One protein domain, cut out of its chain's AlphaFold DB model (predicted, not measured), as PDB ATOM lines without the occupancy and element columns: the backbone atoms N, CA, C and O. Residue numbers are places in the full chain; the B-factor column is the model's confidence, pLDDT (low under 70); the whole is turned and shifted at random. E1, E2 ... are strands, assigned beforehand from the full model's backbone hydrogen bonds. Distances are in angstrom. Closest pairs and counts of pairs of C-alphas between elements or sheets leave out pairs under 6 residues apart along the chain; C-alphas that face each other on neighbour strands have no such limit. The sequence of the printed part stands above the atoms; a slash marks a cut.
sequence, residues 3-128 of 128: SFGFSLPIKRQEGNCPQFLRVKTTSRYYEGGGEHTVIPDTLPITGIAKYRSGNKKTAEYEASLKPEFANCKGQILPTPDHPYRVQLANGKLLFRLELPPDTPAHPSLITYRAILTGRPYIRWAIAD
ATOM      1  N   SER A   3     -34.930 -38.538  54.936       61.22
ATOM      2  CA  SER A   3     -34.640 -38.102  53.571       61.22
ATOM      3  C   SER A   3     -34.453 -36.593  53.598       61.22
ATOM      4  O   SER A   3     -35.417 -35.871  53.842       61.22
ATOM      5  N   PHE A   4     -33.249 -36.119  53.301       75.31
ATOM      6  CA  PHE A   4     -32.934 -34.695  53.282       75.31
ATOM      7  C   PHE A   4     -32.612 -34.254  51.857       75.31
ATOM      8  O   PHE A   4     -31.948 -34.962  51.101       75.31
ATOM      9  N   GLY A   5     -33.138 -33.099  51.464       87.75
ATOM     10  CA  GLY A   5     -32.775 -32.433  50.222       87.75
ATOM     11  C   GLY A   5     -31.965 -31.187  50.542       87.75
ATOM     12  O   GLY A   5     -32.353 -30.426  51.424       87.75
ATOM     13  N   PHE A   6     -30.868 -30.965  49.829       92.56
ATOM     14  CA  PHE A   6     -30.095 -29.727  49.914       92.56
ATOM     15  C   PHE A   6     -29.661 -29.268  48.523       92.56
ATOM     16  O   PHE A   6     -29.805 -29.986  47.532       92.56
ATOM     17  N   SER A   7     -29.157 -28.041  48.451       94.56
ATOM     18  CA  SER A   7     -28.717 -27.407  47.211       94.56
ATOM     19  C   SER A   7     -27.226 -27.116  47.296       94.56
ATOM     20  O   SER A   7     -26.778 -26.455  48.226       94.56
ATOM     21  N   LEU A   8     -26.469 -27.586  46.311       95.12
ATOM     22  CA  LEU A   8     -25.047 -27.295  46.171       95.12
ATOM     23  C   LEU A   8     -24.861 -26.121  45.203       95.12
ATOM     24  O   LEU A   8     -25.340 -26.212  44.069       95.12
ATOM     25  N   PRO A   9     -24.189 -25.029  45.604       96.69
ATOM     26  CA  PRO A   9     -23.977 -23.879  44.734       96.69
ATOM     27  C   PRO A   9     -23.012 -24.221  43.603       96.69
ATOM     28  O   PRO A   9     -21.927 -24.757  43.829       96.69
ATOM     29  N   ILE A  10     -23.392 -23.869  42.378       97.25
ATOM     30  CA  ILE A  10     -22.526 -24.020  41.211       97.25
ATOM     31  C   ILE A  10     -21.682 -22.759  41.087       97.25
ATOM     32  O   ILE A  10     -22.186 -21.657  40.862       97.25
ATOM     33  N   LYS A  11     -20.362 -22.921  41.188       97.88
ATOM     34  CA  LYS A  11     -19.420 -21.841  40.909       97.88
ATOM     35  C   LYS A  11     -19.339 -21.645  39.398       97.88
ATOM     36  O   LYS A  11     -18.625 -22.375  38.708       97.88
ATOM     37  N   ARG A  12     -20.092 -20.667  38.893       97.62
ATOM     38  CA  ARG A  12     -20.046 -20.245  37.489       97.62
ATOM     39  C   ARG A  12     -18.673 -19.668  37.152       97.62
ATOM     40  O   ARG A  12     -18.152 -18.832  37.886       97.62
ATOM     41  N   GLN A  13     -18.139 -20.087  36.015       97.44
ATOM     42  CA  GLN A  13     -16.947 -19.514  35.394       97.44
ATOM     43  C   GLN A  13     -17.330 -18.755  34.119       97.44
ATOM     44  O   GLN A  13     -16.876 -17.635  33.922       97.44
ATOM     45  N   GLU A  14     -18.212 -19.326  33.292       97.06
ATOM     46  CA  GLU A  14     -18.635 -18.738  32.016       97.06
ATOM     47  C   GLU A  14     -20.039 -19.223  31.614       97.06
ATOM     48  O   GLU A  14     -20.487 -20.283  32.055       97.06
ATOM     49  N   GLY A  15     -20.717 -18.464  30.751       96.75
ATOM     50  CA  GLY A  15     -21.973 -18.873  30.117       96.75
ATOM     51  C   GLY A  15     -23.208 -18.802  31.016       96.75
ATOM     52  O   GLY A  15     -23.205 -18.196  32.095       96.75
ATOM     53  N   ASN A  16     -24.295 -19.412  30.539       97.00
ATOM     54  CA  ASN A  16     -25.548 -19.508  31.276       97.00
ATOM     55  C   ASN A  16     -25.532 -20.765  32.145       97.00
ATOM     56  O   ASN A  16     -25.772 -21.865  31.654       97.00
ATOM     57  N   CYS A  17     -25.230 -20.604  33.431       97.38
ATOM     58  CA  CYS A  17     -25.167 -21.708  34.379       97.38
ATOM     59  C   CYS A  17     -26.326 -21.655  35.379       97.38
ATOM     60  O   CYS A  17     -26.674 -20.570  35.852       97.38
ATOM     61  N   PRO A  18     -26.875 -22.815  35.772       96.19
ATOM     62  CA  PRO A  18     -27.803 -22.880  36.891       96.19
ATOM     63  C   PRO A  18     -27.098 -22.445  38.180       96.19
ATOM     64  O   PRO A  18     -25.893 -22.640  38.338       96.19
ATOM     65  N   GLN A  19     -27.851 -21.867  39.116       96.06
ATOM     66  CA  GLN A  19     -27.285 -21.367  40.375       96.06
ATOM     67  C   GLN A  19     -26.911 -22.501  41.339       96.06
ATOM     68  O   GLN A  19     -25.922 -22.406  42.064       96.06
ATOM     69  N   PHE A  20     -27.690 -23.587  41.339       97.00
ATOM     70  CA  PHE A  20     -27.530 -24.695  42.274       97.00
ATOM     71  C   PHE A  20     -27.835 -26.040  41.615       97.00
ATOM     72  O   PHE A  20     -28.662 -26.124  40.705       97.00
ATOM     73  N   LEU A  21     -27.231 -27.102  42.145       97.06
ATOM     74  CA  LEU A  21     -27.641 -28.484  41.922       97.06
ATOM     75  C   LEU A  21     -28.359 -28.995  43.171       97.06
ATOM     76  O   LEU A  21     -27.776 -29.026  44.254       97.06
ATOM     77  N   ARG A  22     -29.612 -29.426  43.026       96.88
ATOM     78  CA  ARG A  22     -30.330 -30.084  44.123       96.88
ATOM     79  C   ARG A  22     -29.844 -31.516  44.272       96.88
ATOM     80  O   ARG A  22     -29.638 -32.217  43.285       96.88
ATOM     81  N   VAL A  23     -29.697 -31.961  45.508       96.19
ATOM     82  CA  VAL A  23     -29.268 -33.313  45.845       96.19
ATOM     83  C   VAL A  23     -30.199 -33.859  46.911       96.19
ATOM     84  O   VAL A  23     -30.450 -33.206  47.923       96.19
ATOM     85  N   LYS A  24     -30.720 -35.063  46.677       95.94
ATOM     86  CA  LYS A  24     -31.463 -35.822  47.681       95.94
ATOM     87  C   LYS A  24     -30.537 -36.854  48.301       95.94
ATOM     88  O   LYS A  24     -29.904 -37.621  47.576       95.94
ATOM     89  N   THR A  25     -30.496 -36.899  49.623       94.25
ATOM     90  CA  THR A  25     -29.769 -37.917  50.373       94.25
ATOM     91  C   THR A  25     -30.678 -38.654  51.336       94.25
ATOM     92  O   THR A  25     -31.748 -38.188  51.737       94.25
ATOM     93  N   THR A  26     -30.276 -39.865  51.690       93.62
ATOM     94  CA  THR A  26     -30.904 -40.639  52.759       93.62
ATOM     95  C   THR A  26     -29.826 -41.458  53.438       93.62
ATOM     96  O   THR A  26     -29.007 -42.069  52.751       93.62
ATOM     97  N   SER A  27     -29.846 -41.483  54.765       91.56
ATOM     98  CA  SER A  27     -28.939 -42.306  55.562       91.56
ATOM     99  C   SER A  27     -29.738 -43.306  56.389       91.56
ATOM    100  O   SER A  27     -30.821 -42.992  56.902       91.56
ATOM    101  N   ARG A  28     -29.200 -44.516  56.523       91.12
ATOM    102  CA  ARG A  28     -29.703 -45.556  57.417       91.12
ATOM    103  C   ARG A  28     -28.537 -46.069  58.249       91.12
ATOM    104  O   ARG A  28     -27.588 -46.584  57.683       91.12
ATOM    105  N   TYR A  29     -28.644 -45.955  59.563       88.62
ATOM    106  CA  TYR A  29     -27.648 -46.465  60.502       88.62
ATOM    107  C   TYR A  29     -28.132 -47.777  61.118       88.62
ATOM    108  O   TYR A  29     -29.342 -47.986  61.264       88.62
ATOM    109  N   TYR A  30     -27.194 -48.656  61.434       86.69
ATOM    110  CA  TYR A  30     -27.402 -49.935  62.106       86.69
ATOM    111  C   TYR A  30     -26.186 -50.239  62.991       86.69
ATOM    112  O   TYR A  30     -25.190 -49.522  62.956       86.69
ATOM    113  N   GLU A  31     -26.272 -51.270  63.826       84.12
ATOM    114  CA  GLU A  31     -25.149 -51.660  64.683       84.12
ATOM    115  C   GLU A  31     -23.933 -52.046  63.820       84.12
ATOM    116  O   GLU A  31     -24.050 -52.889  62.927       84.12
ATOM    117  N   GLY A  32     -22.796 -51.376  64.035       83.25
ATOM    118  CA  GLY A  32     -21.565 -51.573  63.260       83.25
ATOM    119  C   GLY A  32     -21.485 -50.815  61.927       83.25
ATOM    120  O   GLY A  32     -20.622 -51.131  61.109       83.25
ATOM    121  N   GLY A  33     -22.373 -49.846  61.656       90.31
ATOM    122  CA  GLY A  33     -22.197 -48.954  60.507       90.31
ATOM    123  C   GLY A  33     -23.450 -48.253  59.981       90.31
ATOM    124  O   GLY A  33     -24.435 -47.998  60.678       90.31
ATOM    125  N   GLY A  34     -23.420 -47.914  58.696       92.56
ATOM    126  CA  GLY A  34     -24.545 -47.298  58.015       92.56
ATOM    127  C   GLY A  34     -24.433 -47.315  56.499       92.56
ATOM    128  O   GLY A  34     -23.376 -47.535  55.918       92.56
ATOM    129  N   GLU A  35     -25.555 -47.045  55.844       93.88
ATOM    130  CA  GLU A  35     -25.634 -46.812  54.411       93.88
ATOM    131  C   GLU A  35     -26.075 -45.384  54.120       93.88
ATOM    132  O   GLU A  35     -27.011 -44.851  54.720       93.88
ATOM    133  N   HIS A  36     -25.450 -44.803  53.110       94.50
ATOM    134  CA  HIS A  36     -25.785 -43.506  52.561       94.50
ATOM    135  C   HIS A  36     -26.211 -43.662  51.115       94.50
ATOM    136  O   HIS A  36     -25.593 -44.382  50.336       94.50
ATOM    137  N   THR A  37     -27.274 -42.963  50.749       96.19
ATOM    138  CA  THR A  37     -27.772 -42.871  49.382       96.19
ATOM    139  C   THR A  37     -27.722 -41.421  48.935       96.19
ATOM    140  O   THR A  37     -28.102 -40.532  49.697       96.19
ATOM    141  N   VAL A  38     -27.310 -41.191  47.690       96.69
ATOM    142  CA  VAL A  38     -27.333 -39.880  47.039       96.69
ATOM    143  C   VAL A  38     -27.972 -39.971  45.656       96.69
ATOM    144  O   VAL A  38     -27.711 -40.894  44.879       96.69
ATOM    145  N   ILE A  39     -28.819 -38.987  45.362       97.62
ATOM    146  CA  ILE A  39     -29.516 -38.819  44.090       97.62
ATOM    147  C   ILE A  39     -29.404 -37.338  43.693       97.62
ATOM    148  O   ILE A  39     -30.216 -36.520  44.147       97.62
ATOM    149  N   PRO A  40     -28.393 -36.942  42.899       97.25
ATOM    150  CA  PRO A  40     -28.329 -35.595  42.344       97.25
ATOM    151  C   PRO A  40     -29.449 -35.380  41.317       97.25
ATOM    152  O   PRO A  40     -29.666 -36.187  40.412       97.25
ATOM    153  N   ASP A  41     -30.164 -34.267  41.445       96.69
ATOM    154  CA  ASP A  41     -31.226 -33.864  40.530       96.69
ATOM    155  C   ASP A  41     -30.649 -33.133  39.313       96.69
ATOM    156  O   ASP A  41     -30.631 -31.903  39.250       96.69
ATOM    157  N   THR A  42     -30.137 -33.898  38.349       96.56
ATOM    158  CA  THR A  42     -29.505 -33.336  37.145       96.56
ATOM    159  C   THR A  42     -30.509 -32.977  36.044       96.56
ATOM    160  O   THR A  42     -30.225 -32.102  35.234       96.56
ATOM    161  N   LEU A  43     -31.702 -33.589  36.021       96.56
ATOM    162  CA  LEU A  43     -32.690 -33.452  34.934       96.56
ATOM    163  C   LEU A  43     -33.195 -32.027  34.641       96.56
ATOM    164  O   LEU A  43     -33.549 -31.751  33.494       96.56
ATOM    165  N   PRO A  44     -33.276 -31.090  35.604       96.62
ATOM    166  CA  PRO A  44     -33.575 -29.700  35.291       96.62
ATOM    167  C   PRO A  44     -32.538 -29.086  34.346       96.62
ATOM    168  O   PRO A  44     -32.912 -28.266  33.517       96.62
ATOM    169  N   ILE A  45     -31.284 -29.542  34.420       96.75
ATOM    170  CA  ILE A  45     -30.114 -28.989  33.724       96.75
ATOM    171  C   ILE A  45     -29.721 -29.841  32.504       96.75
ATOM    172  O   ILE A  45     -29.143 -29.344  31.539       96.75
ATOM    173  N   THR A  46     -30.021 -31.141  32.542       97.81
ATOM    174  CA  THR A  46     -29.509 -32.134  31.591       97.81
ATOM    175  C   THR A  46     -30.603 -33.025  31.021       97.81
ATOM    176  O   THR A  46     -31.723 -33.074  31.525       97.81
ATOM    177  N   GLY A  47     -30.255 -33.789  29.987       97.31
ATOM    178  CA  GLY A  47     -30.991 -34.996  29.620       97.31
ATOM    179  C   GLY A  47     -30.745 -36.147  30.606       97.31
ATOM    180  O   GLY A  47     -30.216 -35.952  31.704       97.31
ATOM    181  N   ILE A  48     -31.112 -37.363  30.191       97.81
ATOM    182  CA  ILE A  48     -30.916 -38.586  30.982       97.81
ATOM    183  C   ILE A  48     -29.424 -38.819  31.243       97.81
ATOM    184  O   ILE A  48     -28.609 -38.798  30.317       97.81
ATOM    185  N   ALA A  49     -29.083 -39.075  32.505       97.94
ATOM    186  CA  ALA A  49     -27.737 -39.453  32.896       97.94
ATOM    187  C   ALA A  49     -27.365 -40.845  32.380       97.94
ATOM    188  O   ALA A  49     -28.193 -41.749  32.295       97.94
ATOM    189  N   LYS A  50     -26.082 -41.022  32.088       98.31
ATOM    190  CA  LYS A  50     -25.452 -42.284  31.721       98.31
ATOM    191  C   LYS A  50     -24.351 -42.582  32.724       98.31
ATOM    192  O   LYS A  50     -23.602 -41.688  33.115       98.31
ATOM    193  N   TYR A  51     -24.253 -43.837  33.139       98.00
ATOM    194  CA  TYR A  51     -23.105 -44.290  33.909       98.00
ATOM    195  C   TYR A  51     -21.867 -44.274  33.012       98.00
ATOM    196  O   TYR A  51     -21.927 -44.735  31.872       98.00
ATOM    197  N   ARG A  52     -20.765 -43.722  33.520       97.38
ATOM    198  CA  ARG A  52     -19.515 -43.578  32.770       97.38
ATOM    199  C   ARG A  52     -18.467 -44.569  33.251       97.38
ATOM    200  O   ARG A  52     -17.940 -45.339  32.459       97.38
ATOM    201  N   SER A  53     -18.139 -44.520  34.539       97.50
ATOM    202  CA  SER A  53     -17.076 -45.334  35.124       97.50
ATOM    203  C   SER A  53     -17.187 -45.387  36.650       97.50
ATOM    204  O   SER A  53     -17.981 -44.670  37.263       97.50
ATOM    205  N   GLY A  54     -16.407 -46.252  37.292       95.94
ATOM    206  CA  GLY A  54     -16.314 -46.289  38.746       95.94
ATOM    207  C   GLY A  54     -15.759 -47.599  39.287       95.94
ATOM    208  O   GLY A  54     -15.615 -48.587  38.574       95.94
ATOM    209  N   ASN A  55     -15.471 -47.596  40.581       96.38
ATOM    210  CA  ASN A  55     -15.021 -48.750  41.352       96.38
ATOM    211  C   ASN A  55     -15.593 -48.664  42.778       96.38
ATOM    212  O   ASN A  55     -16.456 -47.832  43.057       96.38
ATOM    213  N   LYS A  56     -15.126 -49.496  43.715       96.44
ATOM    214  CA  LYS A  56     -15.626 -49.505  45.106       96.44
ATOM    215  C   LYS A  56     -15.536 -48.148  45.828       96.44
ATOM    216  O   LYS A  56     -16.261 -47.956  46.793       96.44
ATOM    217  N   LYS A  57     -14.721 -47.208  45.348       96.31
ATOM    218  CA  LYS A  57     -14.539 -45.860  45.899       96.31
ATOM    219  C   LYS A  57     -15.052 -44.744  45.003       96.31
ATOM    220  O   LYS A  57     -15.275 -43.648  45.495       96.31
ATOM    221  N   THR A  58     -15.275 -45.000  43.718       97.31
ATOM    222  CA  THR A  58     -15.675 -43.961  42.764       97.31
ATOM    223  C   THR A  58     -16.926 -44.326  41.975       97.31
ATOM    224  O   THR A  58     -17.183 -45.488  41.647       97.31
ATOM    225  N   ALA A  59     -17.726 -43.321  41.639       98.19
ATOM    226  CA  ALA A  59     -18.817 -43.459  40.685       98.19
ATOM    227  C   ALA A  59     -18.944 -42.187  39.851       98.19
ATOM    228  O   ALA A  59     -19.107 -41.097  40.397       98.19
ATOM    229  N   GLU A  60     -18.893 -42.340  38.533       98.44
ATOM    230  CA  GLU A  60     -19.011 -41.257  37.567       98.44
ATOM    231  C   GLU A  60     -20.229 -41.435  36.672       98.44
ATOM    232  O   GLU A  60     -20.491 -42.518  36.140       98.44
ATOM    233  N   TYR A  61     -20.925 -40.328  36.452       98.69
ATOM    234  CA  TYR A  61     -22.062 -40.228  35.554       98.69
ATOM    235  C   TYR A  61     -21.900 -39.007  34.666       98.69
ATOM    236  O   TYR A  61     -21.436 -37.961  35.121       98.69
ATOM    237  N   GLU A  62     -22.328 -39.124  33.417       98.50
ATOM    238  CA  GLU A  62     -22.383 -38.003  32.488       98.50
ATOM    239  C   GLU A  62     -23.788 -37.805  31.929       98.50
ATOM    240  O   GLU A  62     -24.547 -38.755  31.762       98.50
ATOM    241  N   ALA A  63     -24.140 -36.562  31.625       98.31
ATOM    242  CA  ALA A  63     -25.378 -36.224  30.942       98.31
ATOM    243  C   ALA A  63     -25.145 -35.037  30.006       98.31
ATOM    244  O   ALA A  63     -24.381 -34.126  30.328       98.31
ATOM    245  N   SER A  64     -25.813 -35.023  28.854       98.44
ATOM    246  CA  SER A  64     -25.783 -33.860  27.963       98.44
ATOM    247  C   SER A  64     -26.552 -32.700  28.590       98.44
ATOM    248  O   SER A  64     -27.671 -32.895  29.073       98.44
ATOM    249  N   LEU A  65     -25.963 -31.506  28.579       98.44
ATOM    250  CA  LEU A  65     -26.635 -30.279  28.998       98.44
ATOM    251  C   LEU A  65     -27.801 -29.995  28.052       98.44
ATOM    252  O   LEU A  65     -27.724 -30.268  26.852       98.44
ATOM    253  N   LYS A  66     -28.879 -29.438  28.596       98.38
ATOM    254  CA  LYS A  66     -29.955 -28.907  27.762       98.38
ATOM    255  C   LYS A  66     -29.481 -27.667  26.990       98.38
ATOM    256  O   LYS A  66     -28.520 -27.024  27.429       98.38
ATOM    257  N   PRO A  67     -30.134 -27.312  25.866       97.69
ATOM    258  CA  PRO A  67     -29.713 -26.197  25.020       97.69
ATOM    259  C   PRO A  67     -29.504 -24.880  25.776       97.69
ATOM    260  O   PRO A  67     -28.517 -24.190  25.532       97.69
ATOM    261  N   GLU A  68     -30.361 -24.564  26.749       97.12
ATOM    262  CA  GLU A  68     -30.272 -23.338  27.546       97.12
ATOM    263  C   GLU A  68     -29.012 -23.262  28.427       97.12
ATOM    264  O   GLU A  68     -28.583 -22.165  28.778       97.12
ATOM    265  N   PHE A  69     -28.393 -24.403  28.747       97.88
ATOM    266  CA  PHE A  69     -27.168 -24.499  29.550       97.88
ATOM    267  C   PHE A  69     -25.953 -24.951  28.730       97.88
ATOM    268  O   PHE A  69     -24.887 -25.174  29.298       97.88
ATOM    269  N   ALA A  70     -26.075 -25.106  27.407       96.38
ATOM    270  CA  ALA A  70     -25.048 -25.739  26.574       96.38
ATOM    271  C   ALA A  70     -23.681 -25.026  26.617       96.38
ATOM    272  O   ALA A  70     -22.644 -25.672  26.461       96.38
ATOM    273  N   ASN A  71     -23.677 -23.712  26.869       97.00
ATOM    274  CA  ASN A  71     -22.470 -22.892  27.001       97.00
ATOM    275  C   ASN A  71     -21.975 -22.732  28.452       97.00
ATOM    276  O   ASN A  71     -21.011 -22.003  28.680       97.00
ATOM    277  N   CYS A  72     -22.616 -23.376  29.432       98.06
ATOM    278  CA  CYS A  72     -22.204 -23.278  30.826       98.06
ATOM    279  C   CYS A  72     -20.809 -23.876  31.029       98.06
ATOM    280  O   CYS A  72     -20.563 -25.044  30.709       98.06
ATOM    281  N   LYS A  73     -19.928 -23.090  31.654       98.44
ATOM    282  CA  LYS A  73     -18.716 -23.578  32.309       98.44
ATOM    283  C   LYS A  73     -18.827 -23.291  33.796       98.44
ATOM    284  O   LYS A  73     -18.861 -22.134  34.221       98.44
ATOM    285  N   GLY A  74     -18.920 -24.340  34.596       98.12
ATOM    286  CA  GLY A  74     -19.105 -24.213  36.035       98.12
ATOM    287  C   GLY A  74     -18.774 -25.497  36.767       98.12
ATOM    288  O   GLY A  74     -18.621 -26.557  36.160       98.12
ATOM    289  N   GLN A  75     -18.647 -25.403  38.087       98.06
ATOM    290  CA  GLN A  75     -18.279 -26.560  38.892       98.06
ATOM    291  C   GLN A  75     -18.816 -26.512  40.319       98.06
ATOM    292  O   GLN A  75     -19.074 -25.442  40.872       98.06
ATOM    293  N   ILE A  76     -18.913 -27.695  40.915       97.75
ATOM    294  CA  ILE A  76     -19.064 -27.914  42.352       97.75
ATOM    295  C   ILE A  76     -17.826 -28.685  42.797       97.75
ATOM    296  O   ILE A  76     -17.498 -29.727  42.218       97.75
ATOM    297  N   LEU A  77     -17.127 -28.149  43.793       95.81
ATOM    298  CA  LEU A  77     -15.970 -28.802  44.394       95.81
ATOM    299  C   LEU A  77     -16.423 -29.652  45.587       95.81
ATOM    300  O   LEU A  77     -17.349 -29.241  46.289       95.81
ATOM    301  N   PRO A  78     -15.774 -30.803  45.825       93.69
ATOM    302  CA  PRO A  78     -16.085 -31.626  46.983       93.69
ATOM    303  C   PRO A  78     -15.732 -30.887  48.277       93.69
ATOM    304  O   PRO A  78     -14.750 -30.142  48.336       93.69
ATOM    305  N   THR A  79     -16.519 -31.131  49.317       90.12
ATOM    306  CA  THR A  79     -16.265 -30.690  50.694       90.12
ATOM    307  C   THR A  79     -16.165 -31.917  51.607       90.12
ATOM    308  O   THR A  79     -16.545 -33.011  51.178       90.12
ATOM    309  N   PRO A  80     -15.689 -31.770  52.858       83.06
ATOM    310  CA  PRO A  80     -15.685 -32.876  53.819       83.06
ATOM    311  C   PRO A  80     -17.063 -33.535  54.001       83.06
ATOM    312  O   PRO A  80     -17.147 -34.757  54.078       83.06
ATOM    313  N   ASP A  81     -18.142 -32.749  53.972       83.62
ATOM    314  CA  ASP A  81     -19.515 -33.252  54.137       83.62
ATOM    315  C   ASP A  81     -20.128 -33.797  52.837       83.62
ATOM    316  O   ASP A  81     -21.105 -34.556  52.846       83.62
ATOM    317  N   HIS A  82     -19.600 -33.374  51.687       89.31
ATOM    318  CA  HIS A  82     -20.165 -33.640  50.369       89.31
ATOM    319  C   HIS A  82     -19.053 -34.051  49.397       89.31
ATOM    320  O   HIS A  82     -18.509 -33.199  48.685       89.31
ATOM    321  N   PRO A  83     -18.738 -35.357  49.298       92.75
ATOM    322  CA  PRO A  83     -17.663 -35.881  48.452       92.75
ATOM    323  C   PRO A  83     -18.059 -35.930  46.962       92.75
ATOM    324  O   PRO A  83     -17.768 -36.886  46.238       92.75
ATOM    325  N   TYR A  84     -18.782 -34.911  46.497       94.38
ATOM    326  CA  TYR A  84     -19.321 -34.820  45.149       94.38
ATOM    327  C   TYR A  84     -18.586 -33.730  44.384       94.38
ATOM    328  O   TYR A  84     -18.532 -32.574  44.799       94.38
ATOM    329  N   ARG A  85     -18.070 -34.093  43.219       97.12
ATOM    330  CA  ARG A  85     -17.542 -33.157  42.237       97.12
ATOM    331  C   ARG A  85     -18.504 -33.092  41.065       97.12
ATOM    332  O   ARG A  85     -18.917 -34.124  40.538       97.12
ATOM    333  N   VAL A  86     -18.825 -31.879  40.632       97.94
ATOM    334  CA  VAL A  86     -19.632 -31.654  39.430       97.94
ATOM    335  C   VAL A  86     -18.894 -30.712  38.508       97.94
ATOM    336  O   VAL A  86     -18.366 -29.702  38.961       97.94
ATOM    337  N   GLN A  87     -18.878 -31.028  37.221       98.31
ATOM    338  CA  GLN A  87     -18.317 -30.171  36.190       98.31
ATOM    339  C   GLN A  87     -19.330 -30.008  35.064       98.31
ATOM    340  O   GLN A  87     -19.825 -30.995  34.529       98.31
ATOM    341  N   LEU A  88     -19.619 -28.762  34.705       98.50
ATOM    342  CA  LEU A  88     -20.376 -28.390  33.521       98.50
ATOM    343  C   LEU A  88     -19.375 -27.801  32.533       98.50
ATOM    344  O   LEU A  88     -18.717 -26.814  32.857       98.50
ATOM    345  N   ALA A  89     -19.194 -28.447  31.387       97.88
ATOM    346  CA  ALA A  89     -18.320 -27.978  30.318       97.88
ATOM    347  C   ALA A  89     -18.630 -28.724  29.016       97.88
ATOM    348  O   ALA A  89     -19.050 -29.880  29.041       97.88
ATOM    349  N   ASN A  90     -18.359 -28.088  27.873       96.56
ATOM    350  CA  ASN A  90     -18.434 -28.719  26.550       96.56
ATOM    351  C   ASN A  90     -19.795 -29.392  26.273       96.56
ATOM    352  O   ASN A  90     -19.850 -30.509  25.759       96.56
ATOM    353  N   GLY A  91     -20.896 -28.749  26.681       97.38
ATOM    354  CA  GLY A  91     -22.247 -29.289  26.503       97.38
ATOM    355  C   GLY A  91     -22.566 -30.518  27.362       97.38
ATOM    356  O   GLY A  91     -23.566 -31.188  27.107       97.38
ATOM    357  N   LYS A  92     -21.749 -30.839  28.373       98.19
ATOM    358  CA  LYS A  92     -21.957 -31.978  29.277       98.19
ATOM    359  C   LYS A  92     -21.882 -31.574  30.747       98.19
ATOM    360  O   LYS A  92     -21.158 -30.654  31.123       98.19
ATOM    361  N   LEU A  93     -22.605 -32.319  31.573       98.38
ATOM    362  CA  LEU A  93     -22.422 -32.391  33.016       98.38
ATOM    363  C   LEU A  93     -21.737 -33.714  33.350       98.38
ATOM    364  O   LEU A  93     -22.216 -34.772  32.944       98.38
ATOM    365  N   LEU A  94     -20.656 -33.656  34.120       98.44
ATOM    366  CA  LEU A  94     -20.017 -34.805  34.751       98.44
ATOM    367  C   LEU A  94     -20.266 -34.729  36.259       98.44
ATOM    368  O   LEU A  94     -19.893 -33.746  36.896       98.44
ATOM    369  N   PHE A  95     -20.885 -35.761  36.824       98.31
ATOM    370  CA  PHE A  95     -21.038 -35.951  38.263       98.31
ATOM    371  C   PHE A  95     -20.105 -37.077  38.707       98.31
ATOM    372  O   PHE A  95     -20.188 -38.186  38.181       98.31
ATOM    373  N   ARG A  96     -19.247 -36.812  39.692       98.12
ATOM    374  CA  ARG A  96     -18.344 -37.797  40.289       98.12
ATOM    375  C   ARG A  96     -18.514 -37.812  41.798       98.12
ATOM    376  O   ARG A  96     -18.398 -36.777  42.446       98.12
ATOM    377  N   LEU A  97     -18.730 -39.000  42.346       97.25
ATOM    378  CA  LEU A  97     -18.590 -39.284  43.767       97.25
ATOM    379  C   LEU A  97     -17.279 -40.027  43.989       97.25
ATOM    380  O   LEU A  97     -16.988 -40.981  43.263       97.25
ATOM    381  N   GLU A  98     -16.518 -39.604  44.990       95.81
ATOM    382  CA  GLU A  98     -15.269 -40.248  45.393       95.81
ATOM    383  C   GLU A  98     -15.213 -40.367  46.912       95.81
ATOM    384  O   GLU A  98     -15.118 -39.370  47.620       95.81
ATOM    385  N   LEU A  99     -15.328 -41.597  47.405       94.06
ATOM    386  CA  LEU A  99     -15.242 -41.889  48.828       94.06
ATOM    387  C   LEU A  99     -13.811 -41.670  49.326       94.06
ATOM    388  O   LEU A  99     -12.863 -41.979  48.595       94.06
ATOM    389  N   PRO A 100     -13.647 -41.201  50.572       90.50
ATOM    390  CA  PRO A 100     -12.328 -41.083  51.163       90.50
ATOM    391  C   PRO A 100     -11.638 -42.459  51.270       90.50
ATOM    392  O   PRO A 100     -12.299 -43.513  51.256       90.50
ATOM    393  N   PRO A 101     -10.296 -42.465  51.379       90.69
ATOM    394  CA  PRO A 101      -9.549 -43.655  51.760       90.69
ATOM    395  C   PRO A 101     -10.088 -44.247  53.064       90.69
ATOM    396  O   PRO A 101     -10.543 -43.514  53.940       90.69
ATOM    397  N   ASP A 102     -10.027 -45.570  53.184       91.00
ATOM    398  CA  ASP A 102     -10.413 -46.245  54.423       91.00
ATOM    399  C   ASP A 102      -9.465 -45.871  55.559       91.00
ATOM    400  O   ASP A 102      -8.248 -45.786  55.372       91.00
ATOM    401  N   THR A 103     -10.026 -45.709  56.752       86.25
ATOM    402  CA  THR A 103      -9.266 -45.771  58.001       86.25
ATOM    403  C   THR A 103      -9.622 -47.074  58.723       86.25
ATOM    404  O   THR A 103     -10.691 -47.630  58.459       86.25
ATOM    405  N   PRO A 104      -8.777 -47.578  59.644       84.25
ATOM    406  CA  PRO A 104      -9.109 -48.770  60.425       84.25
ATOM    407  C   PRO A 104     -10.441 -48.668  61.179       84.25
ATOM    408  O   PRO A 104     -11.083 -49.688  61.385       84.25
ATOM    409  N   ALA A 105     -10.845 -47.450  61.559       82.19
ATOM    410  CA  ALA A 105     -12.101 -47.185  62.254       82.19
ATOM    411  C   ALA A 105     -13.290 -46.966  61.305       82.19
ATOM    412  O   ALA A 105     -14.425 -47.149  61.703       82.19
ATOM    413  N   HIS A 106     -13.064 -46.547  60.054       83.75
ATOM    414  CA  HIS A 106     -14.155 -46.145  59.162       83.75
ATOM    415  C   HIS A 106     -13.948 -46.633  57.724       83.75
ATOM    416  O   HIS A 106     -13.685 -45.826  56.819       83.75
ATOM    417  N   PRO A 107     -14.049 -47.948  57.461       91.44
ATOM    418  CA  PRO A 107     -14.029 -48.445  56.099       91.44
ATOM    419  C   PRO A 107     -15.339 -48.102  55.373       91.44
ATOM    420  O   PRO A 107     -16.420 -48.096  55.956       91.44
ATOM    421  N   SER A 108     -15.268 -47.844  54.069       94.44
ATOM    422  CA  SER A 108     -16.421 -47.493  53.237       94.44
ATOM    423  C   SER A 108     -16.347 -48.082  51.833       94.44
ATOM    424  O   SER A 108     -15.275 -48.223  51.244       94.44
ATOM    425  N   LEU A 109     -17.493 -48.398  51.234       96.06
ATOM    426  CA  LEU A 109     -17.536 -48.850  49.846       96.06
ATOM    427  C   LEU A 109     -18.875 -48.560  49.181       96.06
ATOM    428  O   LEU A 109     -19.939 -48.707  49.776       96.06
ATOM    429  N   ILE A 110     -18.831 -48.205  47.903       97.62
ATOM    430  CA  ILE A 110     -20.019 -48.038  47.071       97.62
ATOM    431  C   ILE A 110     -20.621 -49.419  46.788       97.62
ATOM    432  O   ILE A 110     -20.065 -50.199  46.003       97.62
ATOM    433  N   THR A 111     -21.765 -49.693  47.418       96.75
ATOM    434  CA  THR A 111     -22.515 -50.955  47.354       96.75
ATOM    435  C   THR A 111     -23.456 -51.011  46.158       96.75
ATOM    436  O   THR A 111     -23.770 -52.097  45.678       96.75
ATOM    437  N   TYR A 112     -23.911 -49.861  45.653       96.94
ATOM    438  CA  TYR A 112     -24.841 -49.818  44.529       96.94
ATOM    439  C   TYR A 112     -24.684 -48.551  43.681       96.94
ATOM    440  O   TYR A 112     -24.437 -47.457  44.191       96.94
ATOM    441  N   ARG A 113     -24.842 -48.711  42.365       97.12
ATOM    442  CA  ARG A 113     -24.775 -47.651  41.348       97.12
ATOM    443  C   ARG A 113     -25.869 -47.925  40.320       97.12
ATOM    444  O   ARG A 113     -25.967 -49.052  39.844       97.12
ATOM    445  N   ALA A 114     -26.680 -46.928  39.990       97.19
ATOM    446  CA  ALA A 114     -27.748 -47.053  39.004       97.19
ATOM    447  C   ALA A 114     -28.137 -45.690  38.418       97.19
ATOM    448  O   ALA A 114     -27.676 -44.638  38.861       97.19
ATOM    449  N   ILE A 115     -29.033 -45.720  37.433       97.62
ATOM    450  CA  ILE A 115     -29.766 -44.546  36.962       97.62
ATOM    451  C   ILE A 115     -31.215 -44.710  37.426       97.62
ATOM    452  O   ILE A 115     -31.907 -45.621  36.976       97.62
ATOM    453  N   LEU A 116     -31.679 -43.850  38.330       96.50
ATOM    454  CA  LEU A 116     -33.054 -43.852  38.828       96.50
ATOM    455  C   LEU A 116     -33.827 -42.722  38.155       96.50
ATOM    456  O   LEU A 116     -33.461 -41.560  38.310       96.50
ATOM    457  N   THR A 117     -34.863 -43.068  37.386       95.56
ATOM    458  CA  THR A 117     -35.716 -42.105  36.658       95.56
ATOM    459  C   THR A 117     -34.922 -41.063  35.856       95.56
ATOM    460  O   THR A 117     -35.303 -39.903  35.766       95.56
ATOM    461  N   GLY A 118     -33.794 -41.478  35.271       95.75
ATOM    462  CA  GLY A 118     -32.909 -40.625  34.473       95.75
ATOM    463  C   GLY A 118     -31.845 -39.851  35.263       95.75
ATOM    464  O   GLY A 118     -31.078 -39.106  34.656       95.75
ATOM    465  N   ARG A 119     -31.770 -40.031  36.586       97.69
ATOM    466  CA  ARG A 119     -30.820 -39.368  37.495       97.69
ATOM    467  C   ARG A 119     -29.773 -40.356  38.004       97.69
ATOM    468  O   ARG A 119     -30.098 -41.532  38.174       97.69
ATOM    469  N   PRO A 120     -28.546 -39.915  38.315       98.00
ATOM    470  CA  PRO A 120     -27.598 -40.752  39.038       98.00
ATOM    471  C   PRO A 120     -28.181 -41.228  40.375       98.00
ATOM    472  O   PRO A 120     -28.821 -40.459  41.090       98.00
ATOM    473  N   TYR A 121     -27.943 -42.488  40.721       97.75
ATOM    474  CA  TYR A 121     -28.280 -43.073  42.016       97.75
ATOM    475  C   TYR A 121     -27.060 -43.820  42.535       97.75
ATOM    476  O   TYR A 121     -26.556 -44.738  41.882       97.75
ATOM    477  N   ILE A 122     -26.571 -43.440  43.710       98.06
ATOM    478  CA  ILE A 122     -25.405 -44.083  44.318       98.06
ATOM    479  C   ILE A 122     -25.726 -44.396  45.768       98.06
ATOM    480  O   ILE A 122     -26.275 -43.554  46.478       98.06
ATOM    481  N   ARG A 123     -25.353 -45.598  46.202       97.25
ATOM    482  CA  ARG A 123     -25.402 -46.014  47.599       97.25
ATOM    483  C   ARG A 123     -24.048 -46.550  48.030       97.25
ATOM    484  O   ARG A 123     -23.417 -47.299  47.280       97.25
ATOM    485  N   TRP A 124     -23.613 -46.175  49.222       96.38
ATOM    486  CA  TRP A 124     -22.402 -46.698  49.836       96.38
ATOM    487  C   TRP A 124     -22.639 -47.059  51.292       96.38
ATOM    488  O   TRP A 124     -23.473 -46.450  51.956       96.38
ATOM    489  N   ALA A 125     -21.902 -48.059  51.755       94.75
ATOM    490  CA  ALA A 125     -21.843 -48.446  53.151       94.75
ATOM    491  C   ALA A 125     -20.600 -47.841  53.807       94.75
ATOM    492  O   ALA A 125     -19.583 -47.628  53.139       94.75
ATOM    493  N   ILE A 126     -20.702 -47.586  55.102       91.62
ATOM    494  CA  ILE A 126     -19.622 -47.236  56.020       91.62
ATOM    495  C   ILE A 126     -19.735 -48.212  57.194       91.62
ATOM    496  O   ILE A 126     -20.854 -48.479  57.635       91.62
ATOM    497  N   ALA A 127     -18.622 -48.763  57.668       88.06
ATOM    498  CA  ALA A 127     -18.575 -49.481  58.942       88.06
ATOM    499  C   ALA A 127     -17.915 -48.603  60.014       88.06
ATOM    500  O   ALA A 127     -17.178 -47.678  59.668       88.06
ATOM    501  N   ASP A 128     -18.224 -48.892  61.272       71.62
ATOM    502  CA  ASP A 128     -17.623 -48.290  62.473       71.62
ATOM    503  C   ASP A 128     -16.764 -49.332  63.209       71.62
ATOM    504  O   ASP A 128     -17.096 -50.538  63.077       71.62
TER     505      ASP A 128
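What this domain is: This is residues 3 to 128 of the 128 residues of an uncharacterized protein of Cyanothece sp. (strain PCC 7425 / ATCC 29141) (UniProt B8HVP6). Two antiparallel sheets lie face to face as an elongated sandwich, the strands of one running at only 8 degrees to those of the other. One sheet has six strands in the order E2, E7, E8, E9, E6, E5; the other, twisted, has five in the order E1, E3, E4, E11, E10, and the first strand E1 runs on into E2 and so passes from one sheet to the other. The printed part has 126 residues with eleven named strands, E1 to E11 along the chain, and no named helix: the class is all strand. It is compact, with a radius of gyration of the C-alphas of 14.8 A, and spans 47 by 26 by 26 A.

Where its parts are: Find C-alpha 3 at (-34.640, -38.102, 53.571), where E1 begins; it runs 19.9 A to residue 9. E2 follows at residues 11 to 14. Next comes E3, residues 20 to 30, the longest strand at 32.1 A, and then E4, residues 33 to 40, at 23.4 A. Read on through E5, residues 50 to 54, E6, residues 58 to 64, E7, residues 73 to 76, E8, residues 84 to 89, and E9, residues 92 to 98. E10, residues 108 to 116, spans 22.3 A, and E11, residues 119 to 127, spans 26.7 A and ends at C-alpha 127, at (-18.575, -49.481, 58.942).

How they stand to each other: Start in the six-stranded sheet, whose edge strands are E2 and E5. E7, E8 and E9 form a meander, each strand the antiparallel neighbour of the one before; look at N 74 and O 88, 3.0 A apart, and N 87 and O 94, 2.9 A, both within hydrogen-bond range. With E6 they form a Greek key, in which the first of four strands is the antiparallel neighbour of the fourth: N 61 and O 95 are 2.8 A apart. E5 and E6 are a hairpin, with N 52 and O 60 at 2.9 A, and E2 pairs with E7 through N 11 and O 75, 2.8 A. In the other sheet, E1 and E3 show N 6 and O 23 at 3.0 A, the hairpin E3 and E4 N 26 and O 37 at 3.0 A, E4 and E11 N 36 and O 124 at 2.8 A, and the hairpin E10 and E11 N 114 and O 121 at 2.9 A. Between the sheets, the closest C-alphas of E6 and E11 are those of Tyr 61 and Pro 120, 6.6 A apart, while E3 and E9 are apart.

The domain as a whole: The two C-alphas farthest apart are those of Gly 15 and Glu 31, 47.7 A. The printed part has no cut and no long link; the links E4 to E5 and E9 to E10, nine residues each, are short. The mean pLDDT of the printed part is 94.6, and residue 3 alone is under 70.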